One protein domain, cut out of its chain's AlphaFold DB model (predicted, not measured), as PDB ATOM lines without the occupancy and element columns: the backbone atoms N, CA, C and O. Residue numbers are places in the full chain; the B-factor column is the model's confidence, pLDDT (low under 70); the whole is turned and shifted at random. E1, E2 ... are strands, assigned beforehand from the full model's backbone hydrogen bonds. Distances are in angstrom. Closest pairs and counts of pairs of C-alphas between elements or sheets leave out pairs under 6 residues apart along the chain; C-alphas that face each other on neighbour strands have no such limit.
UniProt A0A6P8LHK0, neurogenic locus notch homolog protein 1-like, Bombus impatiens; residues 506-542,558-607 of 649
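Overview. This is residues 506 to 542 and 558 to 607 of the 649 residues of the protein "neurogenic locus notch homolog protein 1-like" of Bombus impatiens (UniProt A0A6P8LHK0). With little regular structure, the model is four small strand hairpins strung along loops: E1-E2 meets E3-E4 near one end, while E5-E6 and E7-E8 lie apart, joined by a long loop. The 87 printed residues hold eight named strands, E1 to E8 in order, and no named helix, in four antiparallel two-strand sheets. The class is all strand, with only 34 residues in named elements; the whole is compact, radius of gyration of the C-alphas 13.2 A, spanning 41 by 27 by 22 A.

Along the chain. Find C-alpha 513 at (2.249, 24.468, -46.790); E1 runs to 518, 15.5 A. Then come E2, 521 to 526, 16.5 A; E3, 530 to 533; E4, 537 to 540; E5, 563 to 566; E6, 569 to 572; E7, 599 to 601; and E8, 604 to 606, ending at (17.620, 14.350, -29.292).

Arrangement. In hairpin E1-E2, N 516 and O 523 are 2.9 A apart, within hydrogen-bond range, as are N 531 and O 539 of E3-E4, 2.8 A. The closest C-alphas of E2 and E4, Cys 526 and Cys 538, are 5.8 A apart. Look also at hairpins E5-E6, N 564 to O 571, 2.8 A, and E7-E8, N 599 to O 606, 2.8 A.

Size, cuts and confidence. Residues 543 to 557 are not printed, a 16.9 A gap between C-alphas 542 and 558. E6 to E7 is a long link; no printed residue is under 70 in pLDDT.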
ATOM      1  N   PRO A 506       5.637  30.196 -37.562       94.12
ATOM      2  CA  PRO A 506       6.846  30.624 -38.256       94.12
ATOM      3  C   PRO A 506       7.979  29.588 -38.160       94.12
ATOM      4  O   PRO A 506       8.532  29.353 -37.089       94.12
ATOM      5  N   GLY A 507       8.345  28.992 -39.299       88.44
ATOM      6  CA  GLY A 507       9.401  27.976 -39.400       88.44
ATOM      7  C   GLY A 507       8.973  26.539 -39.081       88.44
ATOM      8  O   GLY A 507       9.815  25.650 -39.158       88.44
ATOM      9  N   SER A 508       7.698  26.299 -38.759       91.19
ATOM     10  CA  SER A 508       7.182  24.963 -38.419       91.19
ATOM     11  C   SER A 508       6.733  24.138 -39.628       91.19
ATOM     12  O   SER A 508       6.762  22.911 -39.569       91.19
ATOM     13  N   CYS A 509       6.312  24.793 -40.713       92.88
ATOM     14  CA  CYS A 509       5.843  24.132 -41.933       92.88
ATOM     15  C   CYS A 509       6.795  24.371 -43.110       92.88
ATOM     16  O   CYS A 509       7.474  25.398 -43.182       92.88
ATOM     17  N   GLY A 510       6.809  23.419 -44.040       91.12
ATOM     18  CA  GLY A 510       7.586  23.466 -45.271       91.12
ATOM     19  C   GLY A 510       7.040  24.454 -46.306       91.12
ATOM     20  O   GLY A 510       5.982  25.063 -46.149       91.12
ATOM     21  N   SER A 511       7.763  24.607 -47.414       94.44
ATOM     22  CA  SER A 511       7.346  25.488 -48.513       94.44
ATOM     23  C   SER A 511       6.027  25.023 -49.146       94.44
ATOM     24  O   SER A 511       5.805  23.826 -49.327       94.44
ATOM     25  N   ASN A 512       5.163  25.973 -49.523       94.00
ATOM     26  CA  ASN A 512       3.812  25.730 -50.060       94.00
ATOM     27  C   ASN A 512       2.871  24.943 -49.121       94.00
ATOM     28  O   ASN A 512       1.885  24.355 -49.575       94.00
ATOM     29  N   ALA A 513       3.157  24.948 -47.818       93.81
ATOM     30  CA  ALA A 513       2.249  24.468 -46.790       93.81
ATOM     31  C   ALA A 513       1.571  25.642 -46.069       93.81
ATOM     32  O   ALA A 513       2.181  26.674 -45.784       93.81
ATOM     33  N   GLN A 514       0.297  25.460 -45.756       92.94
ATOM     34  CA  GLN A 514      -0.459  26.277 -44.827       92.94
ATOM     35  C   GLN A 514      -0.211  25.789 -43.399       92.94
ATOM     36  O   GLN A 514      -0.285  24.591 -43.123       92.94
ATOM     37  N   CYS A 515       0.031  26.731 -42.491       92.62
ATOM     38  CA  CYS A 515       0.064  26.466 -41.062       92.62
ATOM     39  C   CYS A 515      -1.221  26.961 -40.399       92.62
ATOM     40  O   CYS A 515      -1.670  28.080 -40.654       92.62
ATOM     41  N   THR A 516      -1.787  26.137 -39.529       90.69
ATOM     42  CA  THR A 516      -2.843  26.509 -38.584       90.69
ATOM     43  C   THR A 516      -2.393  26.114 -37.187       90.69
ATOM     44  O   THR A 516      -1.560  25.230 -37.051       90.69
ATOM     45  N   VAL A 517      -2.890  26.757 -36.139       91.88
ATOM     46  CA  VAL A 517      -2.542  26.378 -34.762       91.88
ATOM     47  C   VAL A 517      -3.738  25.670 -34.157       91.88
ATOM     48  O   VAL A 517      -4.841  26.201 -34.223       91.88
ATOM     49  N   LEU A 518      -3.522  24.489 -33.587       87.88
ATOM     50  CA  LEU A 518      -4.527  23.730 -32.856       87.88
ATOM     51  C   LEU A 518      -3.962  23.383 -31.479       87.88
ATOM     52  O   LEU A 518      -2.984  22.648 -31.376       87.88
ATOM     53  N   ASN A 519      -4.573  23.926 -30.432       86.56
ATOM     54  CA  ASN A 519      -4.216  23.734 -29.032       86.56
ATOM     55  C   ASN A 519      -2.712  23.941 -28.780       86.56
ATOM     56  O   ASN A 519      -2.015  23.047 -28.300       86.56
ATOM     57  N   HIS A 520      -2.208  25.119 -29.165       89.69
ATOM     58  CA  HIS A 520      -0.801  25.531 -29.084       89.69
ATOM     59  C   HIS A 520       0.164  24.790 -30.036       89.69
ATOM     60  O   HIS A 520       1.356  25.093 -30.059       89.69
ATOM     61  N   VAL A 521      -0.322  23.842 -30.845       87.19
ATOM     62  CA  VAL A 521       0.494  23.019 -31.749       87.19
ATOM     63  C   VAL A 521       0.319  23.474 -33.207       87.19
ATOM     64  O   VAL A 521      -0.815  23.594 -33.670       87.19
ATOM     65  N   PRO A 522       1.400  23.708 -33.980       90.06
ATOM     66  CA  PRO A 522       1.287  24.112 -35.383       90.06
ATOM     67  C   PRO A 522       0.925  22.923 -36.293       90.06
ATOM     68  O   PRO A 522       1.705  22.000 -36.505       90.06
ATOM     69  N   ILE A 523      -0.259  22.914 -36.872       87.19
ATOM     70  CA  ILE A 523      -0.720  21.916 -37.835       87.19
ATOM     71  C   ILE A 523      -0.394  22.387 -39.255       87.19
ATOM     72  O   ILE A 523      -0.842  23.451 -39.686       87.19
ATOM     73  N   CYS A 524       0.385  21.582 -39.978       90.25
ATOM     74  CA  CYS A 524       0.820  21.866 -41.342       90.25
ATOM     75  C   CYS A 524       0.020  21.034 -42.351       90.25
ATOM     76  O   CYS A 524      -0.035  19.809 -42.243       90.25
ATOM     77  N   SER A 525      -0.538  21.683 -43.369       88.94
ATOM     78  CA  SER A 525      -1.227  21.043 -44.497       88.94
ATOM     79  C   SER A 525      -0.797  21.692 -45.809       88.94
ATOM     80  O   SER A 525      -0.576  22.896 -45.843       88.94
ATOM     81  N   CYS A 526      -0.689  20.947 -46.909       89.94
ATOM     82  CA  CYS A 526      -0.401  21.568 -48.206       89.94
ATOM     83  C   CYS A 526      -1.530  22.526 -48.629       89.94
ATOM     84  O   CYS A 526      -2.696  22.297 -48.301       89.94
ATOM     85  N   PHE A 527      -1.196  23.597 -49.358       90.75
ATOM     86  CA  PHE A 527      -2.223  24.454 -49.961       90.75
ATOM     87  C   PHE A 527      -3.133  23.662 -50.911       90.75
ATOM     88  O   PHE A 527      -2.754  22.615 -51.439       90.75
ATOM     89  N   ASN A 528      -4.334  24.182 -51.176       87.31
ATOM     90  CA  ASN A 528      -5.241  23.566 -52.142       87.31
ATOM     91  C   ASN A 528      -4.557  23.447 -53.521       87.31
ATOM     92  O   ASN A 528      -3.955  24.407 -54.005       87.31
ATOM     93  N   GLY A 529      -4.613  22.256 -54.123       85.31
ATOM     94  CA  GLY A 529      -3.913  21.937 -55.367       85.31
ATOM     95  C   GLY A 529      -2.433  21.575 -55.196       85.31
ATOM     96  O   GLY A 529      -1.733  21.467 -56.198       85.31
ATOM     97  N   TYR A 530      -1.947  21.376 -53.967       90.38
ATOM     98  CA  TYR A 530      -0.599  20.889 -53.663       90.38
ATOM     99  C   TYR A 530      -0.647  19.564 -52.882       90.38
ATOM    100  O   TYR A 530      -1.610  19.272 -52.180       90.38
ATOM    101  N   THR A 531       0.408  18.759 -52.995       86.44
ATOM    102  CA  THR A 531       0.612  17.484 -52.290       86.44
ATOM    103  C   THR A 531       2.088  17.326 -51.888       86.44
ATOM    104  O   THR A 531       2.927  18.121 -52.308       86.44
ATOM    105  N   GLY A 532       2.420  16.343 -51.053       87.88
ATOM    106  CA  GLY A 532       3.763  16.145 -50.489       87.88
ATOM    107  C   GLY A 532       3.763  16.129 -48.959       87.88
ATOM    108  O   GLY A 532       2.714  15.940 -48.347       87.88
ATOM    109  N   ASP A 533       4.938  16.324 -48.351       89.88
ATOM    110  CA  ASP A 533       5.090  16.423 -46.893       89.88
ATOM    111  C   ASP A 533       4.976  17.893 -46.442       89.88
ATOM    112  O   ASP A 533       5.889  18.681 -46.723       89.88
ATOM    113  N   PRO A 534       3.917  18.281 -45.704       91.56
ATOM    114  CA  PRO A 534       3.723  19.656 -45.249       91.56
ATOM    115  C   PRO A 534       4.782  20.171 -44.273       91.56
ATOM    116  O   PRO A 534       4.880  21.383 -44.094       91.56
ATOM    117  N   PHE A 535       5.566  19.298 -43.635       90.81
ATOM    118  CA  PHE A 535       6.661  19.701 -42.743       90.81
ATOM    119  C   PHE A 535       7.971  19.952 -43.495       90.81
ATOM    120  O   PHE A 535       8.877  20.581 -42.952       90.81
ATOM    121  N   SER A 536       8.065  19.500 -44.748       90.25
ATOM    122  CA  SER A 536       9.278  19.601 -45.561       90.25
ATOM    123  C   SER A 536       9.061  20.476 -46.795       90.25
ATOM    124  O   SER A 536       9.669  21.539 -46.922       90.25
ATOM    125  N   ASN A 537       8.196  20.046 -47.718       92.56
ATOM    126  CA  ASN A 537       7.911  20.750 -48.966       92.56
ATOM    127  C   ASN A 537       6.673  20.163 -49.664       92.56
ATOM    128  O   ASN A 537       6.621  18.960 -49.931       92.56
ATOM    129  N   CYS A 538       5.743  21.032 -50.060       93.56
ATOM    130  CA  CYS A 538       4.612  20.685 -50.915       93.56
ATOM    131  C   CYS A 538       4.873  21.095 -52.376       93.56
ATOM    132  O   CYS A 538       5.441  22.154 -52.665       93.56
ATOM    133  N   TYR A 539       4.415  20.271 -53.314       93.06
ATOM    134  CA  TYR A 539       4.510  20.469 -54.762       93.06
ATOM    135  C   TYR A 539       3.117  20.415 -55.413       93.06
ATOM    136  O   TYR A 539       2.211  19.822 -54.833       93.06
ATOM    137  N   PRO A 540       2.909  21.031 -56.593       91.00
ATOM    138  CA  PRO A 540       1.616  21.001 -57.272       91.00
ATOM    139  C   PRO A 540       1.099  19.570 -57.451       91.00
ATOM    140  O   PRO A 540       1.825  18.689 -57.919       91.00
ATOM    141  N   ALA A 541      -0.150  19.341 -57.054       83.19
ATOM    142  CA  ALA A 541      -0.798  18.048 -57.161       83.19
ATOM    143  C   ALA A 541      -0.999  17.677 -58.644       83.19
ATOM    144  O   ALA A 541      -1.340  18.549 -59.452       83.19
ATOM    145  N   PRO A 542      -0.805  16.402 -59.027       80.06
ATOM    146  CA  PRO A 542      -1.134  15.936 -60.369       80.06
ATOM    147  C   PRO A 542      -2.614  16.187 -60.686       80.06
ATOM    148  O   PRO A 542      -3.474  16.032 -59.821       80.06
ATOM    149  N   PRO A 558      -9.074   9.933 -48.301       71.06
ATOM    150  CA  PRO A 558      -9.649  10.041 -46.953       71.06
ATOM    151  C   PRO A 558      -8.604  10.188 -45.830       71.06
ATOM    152  O   PRO A 558      -8.977  10.355 -44.672       71.06
ATOM    153  N   CYS A 559      -7.312  10.086 -46.153       79.50
ATOM    154  CA  CYS A 559      -6.218  10.142 -45.191       79.50
ATOM    155  C   CYS A 559      -5.601  11.534 -45.111       79.50
ATOM    156  O   CYS A 559      -5.467  12.233 -46.118       79.50
ATOM    157  N   GLY A 560      -5.160  11.897 -43.910       78.06
ATOM    158  CA  GLY A 560      -4.424  13.127 -43.673       78.06
ATOM    159  C   GLY A 560      -3.004  13.099 -44.253       78.06
ATOM    160  O   GLY A 560      -2.524  12.060 -44.719       78.06
ATOM    161  N   PRO A 561      -2.285  14.234 -44.214       83.75
ATOM    162  CA  PRO A 561      -0.903  14.300 -44.677       83.75
ATOM    163  C   PRO A 561       0.003  13.282 -43.977       83.75
ATOM    164  O   PRO A 561      -0.175  12.993 -42.795       83.75
ATOM    165  N   ASN A 562       0.999  12.761 -44.697       88.00
ATOM    166  CA  ASN A 562       1.935  11.741 -44.204       88.00
ATOM    167  C   ASN A 562       1.270  10.440 -43.698       88.00
ATOM    168  O   ASN A 562       1.862   9.705 -42.904       88.00
ATOM    169  N   ALA A 563       0.068  10.126 -44.189       88.06
ATOM    170  CA  ALA A 563      -0.581   8.831 -44.032       88.06
ATOM    171  C   ALA A 563      -0.726   8.109 -45.380       88.06
ATOM    172  O   ALA A 563      -0.881   8.720 -46.437       88.06
ATOM    173  N   ARG A 564      -0.691   6.781 -45.331       89.00
ATOM    174  CA  ARG A 564      -0.929   5.876 -46.454       89.00
ATOM    175  C   ARG A 564      -2.329   5.281 -46.339       89.00
ATOM    176  O   ARG A 564      -2.684   4.768 -45.278       89.00
ATOM    177  N   CYS A 565      -3.081   5.316 -47.440       84.88
ATOM    178  CA  CYS A 565      -4.374   4.646 -47.564       84.88
ATOM    179  C   CYS A 565      -4.196   3.233 -48.129       84.88
ATOM    180  O   CYS A 565      -3.618   3.074 -49.203       84.88
ATOM    181  N   GLU A 566      -4.721   2.222 -47.439       86.06
ATOM    182  CA  GLU A 566      -4.850   0.850 -47.938       86.06
ATOM    183  C   GLU A 566      -6.301   0.390 -47.738       86.06
ATOM    184  O   GLU A 566      -6.782   0.295 -46.611       86.06
ATOM    185  N   SER A 567      -7.036   0.151 -48.833       76.88
ATOM    186  CA  SER A 567      -8.449  -0.280 -48.805       76.88
ATOM    187  C   SER A 567      -9.385   0.627 -47.978       76.88
ATOM    188  O   SER A 567     -10.328   0.146 -47.354       76.88
ATOM    189  N   GLY A 568      -9.130   1.941 -47.964       72.19
ATOM    190  CA  GLY A 568      -9.890   2.928 -47.181       72.19
ATOM    191  C   GLY A 568      -9.433   3.079 -45.722       72.19
ATOM    192  O   GLY A 568      -9.978   3.906 -44.994       72.19
ATOM    193  N   ILE A 569      -8.429   2.311 -45.285       80.25
ATOM    194  CA  ILE A 569      -7.834   2.408 -43.950       80.25
ATOM    195  C   ILE A 569      -6.565   3.256 -44.024       80.25
ATOM    196  O   ILE A 569      -5.668   2.984 -44.824       80.25
ATOM    197  N   CYS A 570      -6.483   4.278 -43.176       83.62
ATOM    198  CA  CYS A 570      -5.346   5.189 -43.125       83.62
ATOM    199  C   CYS A 570      -4.348   4.741 -42.055       83.62
ATOM    200  O   CYS A 570      -4.729   4.418 -40.933       83.62
ATOM    201  N   THR A 571      -3.056   4.743 -42.386       88.06
ATOM    202  CA  THR A 571      -1.957   4.441 -41.450       88.06
ATOM    203  C   THR A 571      -0.830   5.452 -41.614       88.06
ATOM    204  O   THR A 571      -0.521   5.846 -42.737       88.06
ATOM    205  N   CYS A 572      -0.212   5.898 -40.520       90.88
ATOM    206  CA  CYS A 572       0.898   6.846 -40.607       90.88
ATOM    207  C   CYS A 572       2.123   6.229 -41.282       90.88
ATOM    208  O   CYS A 572       2.430   5.051 -41.084       90.88
ATOM    209  N   LEU A 573       2.832   7.039 -42.072       92.25
ATOM    210  CA  LEU A 573       4.138   6.670 -42.609       92.25
ATOM    211  C   LEU A 573       5.153   6.461 -41.471       92.25
ATOM    212  O   LEU A 573       5.012   7.007 -40.378       92.25
ATOM    213  N   THR A 574       6.198   5.677 -41.742       90.56
ATOM    214  CA  THR A 574       7.294   5.429 -40.788       90.56
ATOM    215  C   THR A 574       7.897   6.748 -40.301       90.56
ATOM    216  O   THR A 574       8.063   7.663 -41.102       90.56
ATOM    217  N   ASP A 575       8.226   6.836 -39.008       87.12
ATOM    218  CA  ASP A 575       8.708   8.041 -38.305       87.12
ATOM    219  C   ASP A 575       7.686   9.165 -38.083       87.12
ATOM    220  O   ASP A 575       8.014  10.149 -37.413       87.12
ATOM    221  N   TYR A 576       6.449   8.990 -38.553       89.75
ATOM    222  CA  TYR A 576       5.325   9.858 -38.224       89.75
ATOM    223  C   TYR A 576       4.350   9.158 -37.270       89.75
ATOM    224  O   TYR A 576       4.188   7.938 -37.272       89.75
ATOM    225  N   GLN A 577       3.685   9.954 -36.444       88.94
ATOM    226  CA  GLN A 577       2.750   9.532 -35.409       88.94
ATOM    227  C   GLN A 577       1.530  10.459 -35.381       88.94
ATOM    228  O   GLN A 577       1.585  11.595 -35.855       88.94
ATOM    229  N   GLY A 578       0.426   9.988 -34.805       80.69
ATOM    230  CA  GLY A 578      -0.822  10.744 -34.692       80.69
ATOM    231  C   GLY A 578      -2.000  10.021 -35.333       80.69
ATOM    232  O   GLY A 578      -1.966   8.803 -35.510       80.69
ATOM    233  N   ASP A 579      -3.046  10.780 -35.651       76.75
ATOM    234  CA  ASP A 579      -4.238  10.254 -36.309       76.75
ATOM    235  C   ASP A 579      -4.053  10.292 -37.839       76.75
ATOM    236  O   ASP A 579      -3.952  11.380 -38.419       76.75
ATOM    237  N   PRO A 580      -4.021   9.133 -38.519       82.12
ATOM    238  CA  PRO A 580      -3.777   9.060 -39.953       82.12
ATOM    239  C   PRO A 580      -4.930   9.589 -40.817       82.12
ATOM    240  O   PRO A 580      -4.736   9.793 -42.016       82.12
ATOM    241  N   TYR A 581      -6.107   9.843 -40.246       74.94
ATOM    242  CA  TYR A 581      -7.233  10.482 -40.936       74.94
ATOM    243  C   TYR A 581      -7.186  12.014 -40.843       74.94
ATOM    244  O   TYR A 581      -7.800  12.699 -41.654       74.94
ATOM    245  N   VAL A 582      -6.420  12.557 -39.891       74.12
ATOM    246  CA  VAL A 582      -6.228  14.004 -39.696       74.12
ATOM    247  C   VAL A 582      -4.920  14.469 -40.321       74.12
ATOM    248  O   VAL A 582      -4.878  15.434 -41.083       74.12
ATOM    249  N   GLY A 583      -3.840  13.760 -40.010       79.25
ATOM    250  CA  GLY A 583      -2.491  14.077 -40.438       79.25
ATOM    251  C   GLY A 583      -1.469  13.537 -39.456       79.25
ATOM    252  O   GLY A 583      -1.570  13.734 -38.245       79.25
ATOM    253  N   CYS A 584      -0.451  12.879 -39.989       87.75
ATOM    254  CA  CYS A 584       0.633  12.340 -39.198       87.75
ATOM    255  C   CYS A 584       1.732  13.392 -39.042       87.75
ATOM    256  O   CYS A 584       2.175  14.022 -40.007       87.75
ATOM    257  N   ARG A 585       2.173  13.581 -37.800       89.94
ATOM    258  CA  ARG A 585       3.226  14.515 -37.403       89.94
ATOM    259  C   ARG A 585       4.522  13.758 -37.109       89.94
ATOM    260  O   ARG A 585       4.458  12.616 -36.662       89.94
ATOM    261  N   PRO A 586       5.694  14.365 -37.333       91.19
ATOM    262  CA  PRO A 586       6.942  13.794 -36.840       91.19
ATOM    263  C   PRO A 586       6.973  13.733 -35.303       91.19
ATOM    264  O   PRO A 586       6.088  14.265 -34.630       91.19
ATOM    265  N   GLU A 587       8.016  13.118 -34.737       91.06
ATOM    266  CA  GLU A 587       8.216  13.030 -33.280       91.06
ATOM    267  C   GLU A 587       8.150  14.407 -32.599       91.06
ATOM    268  O   GLU A 587       7.519  14.540 -31.554       91.06
ATOM    269  N   CYS A 588       8.758  15.428 -33.210       90.44
ATOM    270  CA  CYS A 588       8.683  16.807 -32.747       90.44
ATOM    271  C   CYS A 588       8.692  17.793 -33.917       90.44
ATOM    272  O   CYS A 588       9.244  17.517 -34.980       90.44
ATOM    273  N   VAL A 589       8.107  18.965 -33.696       89.19
ATOM    274  CA  VAL A 589       8.219  20.159 -34.551       89.19
ATOM    275  C   VAL A 589       8.771  21.323 -33.730       89.19
ATOM    276  O   VAL A 589       9.577  22.111 -34.220       89.19
ATOM    277  N   LEU A 590       8.385  21.403 -32.455       86.81
ATOM    278  CA  LEU A 590       8.878  22.379 -31.494       86.81
ATOM    279  C   LEU A 590       9.699  21.695 -30.405       86.81
ATOM    280  O   LEU A 590       9.497  20.530 -30.078       86.81
ATOM    281  N   ASN A 591      10.590  22.457 -29.771       85.50
ATOM    282  CA  ASN A 591      11.323  21.995 -28.592       85.50
ATOM    283  C   ASN A 591      10.385  21.510 -27.478       85.50
ATOM    284  O   ASN A 591      10.653  20.481 -26.873       85.50
ATOM    285  N   THR A 592       9.256  22.196 -27.284       80.31
ATOM    286  CA  THR A 592       8.229  21.855 -26.290       80.31
ATOM    287  C   THR A 592       7.537  20.514 -26.538       80.31
ATOM    288  O   THR A 592       6.874  20.015 -25.636       80.31
ATOM    289  N   ASP A 593       7.684  19.926 -27.732       83.88
ATOM    290  CA  ASP A 593       7.192  18.572 -28.021       83.88
ATOM    291  C   ASP A 593       8.099  17.503 -27.372       83.88
ATOM    292  O   ASP A 593       7.702  16.352 -27.198       83.88
ATOM    293  N   CYS A 594       9.323  17.881 -26.994       86.62
ATOM    294  CA  CYS A 594      10.300  17.016 -26.348       86.62
ATOM    295  C   CYS A 594      10.270  17.158 -24.822       86.62
ATOM    296  O   CYS A 594       9.823  18.156 -24.264       86.62
ATOM    297  N   ALA A 595      10.831  16.175 -24.114       83.81
ATOM    298  CA  ALA A 595      11.155  16.347 -22.699       83.81
ATOM    299  C   ALA A 595      12.153  17.510 -22.508       83.81
ATOM    300  O   ALA A 595      12.999  17.746 -23.371       83.81
ATOM    301  N   GLN A 596      12.104  18.216 -21.371       78.12
ATOM    302  CA  GLN A 596      12.952  19.397 -21.106       78.12
ATOM    303  C   GLN A 596      14.463  19.151 -21.218       78.12
ATOM    304  O   GLN A 596      15.225  20.087 -21.457       78.12
ATOM    305  N   ASN A 597      14.897  17.900 -21.048       81.94
ATOM    306  CA  ASN A 597      16.287  17.475 -21.182       81.94
ATOM    307  C   ASN A 597      16.674  17.064 -22.618       81.94
ATOM    308  O   ASN A 597      17.731  16.474 -22.825       81.94
ATOM    309  N   ARG A 598      15.818  17.324 -23.609       90.50
ATOM    310  CA  ARG A 598      16.043  17.047 -25.033       90.50
ATOM    311  C   ARG A 598      15.638  18.253 -25.864       90.50
ATOM    312  O   ARG A 598      14.852  19.068 -25.409       90.50
ATOM    313  N   ALA A 599      16.139  18.362 -27.084       90.38
ATOM    314  CA  ALA A 599      15.761  19.404 -28.030       90.38
ATOM    315  C   ALA A 599      15.191  18.784 -29.302       90.38
ATOM    316  O   ALA A 599      15.584  17.682 -29.696       90.38
ATOM    317  N   CYS A 600      14.293  19.512 -29.960       92.38
ATOM    318  CA  CYS A 600      13.809  19.121 -31.268       92.38
ATOM    319  C   CYS A 600      14.831  19.533 -32.326       92.38
ATOM    320  O   CYS A 600      15.005  20.717 -32.618       92.38
ATOM    321  N   LEU A 601      15.527  18.555 -32.906       90.38
ATOM    322  CA  LEU A 601      16.478  18.780 -33.990       90.38
ATOM    323  C   LEU A 601      16.141  17.842 -35.143       90.38
ATOM    324  O   LEU A 601      16.161  16.624 -34.986       90.38
ATOM    325  N   ARG A 602      15.855  18.420 -36.319       87.44
ATOM    326  CA  ARG A 602      15.464  17.676 -37.532       87.44
ATOM    327  C   ARG A 602      14.325  16.686 -37.257       87.44
ATOM    328  O   ARG A 602      14.428  15.512 -37.603       87.44
ATOM    329  N   ASN A 603      13.255  17.175 -36.632       90.56
ATOM    330  CA  ASN A 603      12.027  16.421 -36.384       90.56
ATOM    331  C   ASN A 603      12.164  15.217 -35.423       90.56
ATOM    332  O   ASN A 603      11.286  14.355 -35.390       90.56
ATOM    333  N   LYS A 604      13.252  15.156 -34.636       92.25
ATOM    334  CA  LYS A 604      13.510  14.129 -33.616       92.25
ATOM    335  C   LYS A 604      13.912  14.754 -32.278       92.25
ATOM    336  O   LYS A 604      14.647  15.747 -32.250       92.25
ATOM    337  N   CYS A 605      13.474  14.153 -31.172       93.56
ATOM    338  CA  CYS A 605      13.842  14.599 -29.828       93.56
ATOM    339  C   CYS A 605      15.180  13.993 -29.411       93.56
ATOM    340  O   CYS A 605      15.259  12.851 -28.942       93.56
ATOM    341  N   VAL A 606      16.240  14.784 -29.538       95.44
ATOM    342  CA  VAL A 606      17.620  14.350 -29.292       95.44
ATOM    343  C   VAL A 606      18.234  15.094 -28.111       95.44
ATOM    344  O   VAL A 606      17.779  16.171 -27.734       95.44
ATOM    345  N   ASP A 607      19.277  14.525 -27.515       92.62
ATOM    346  CA  ASP A 607      20.125  15.253 -26.572       92.62
ATOM    347  C   ASP A 607      21.002  16.251 -27.359       92.62
ATOM    348  O   ASP A 607      21.786  15.806 -28.203       92.62
TER     349      ASP A 607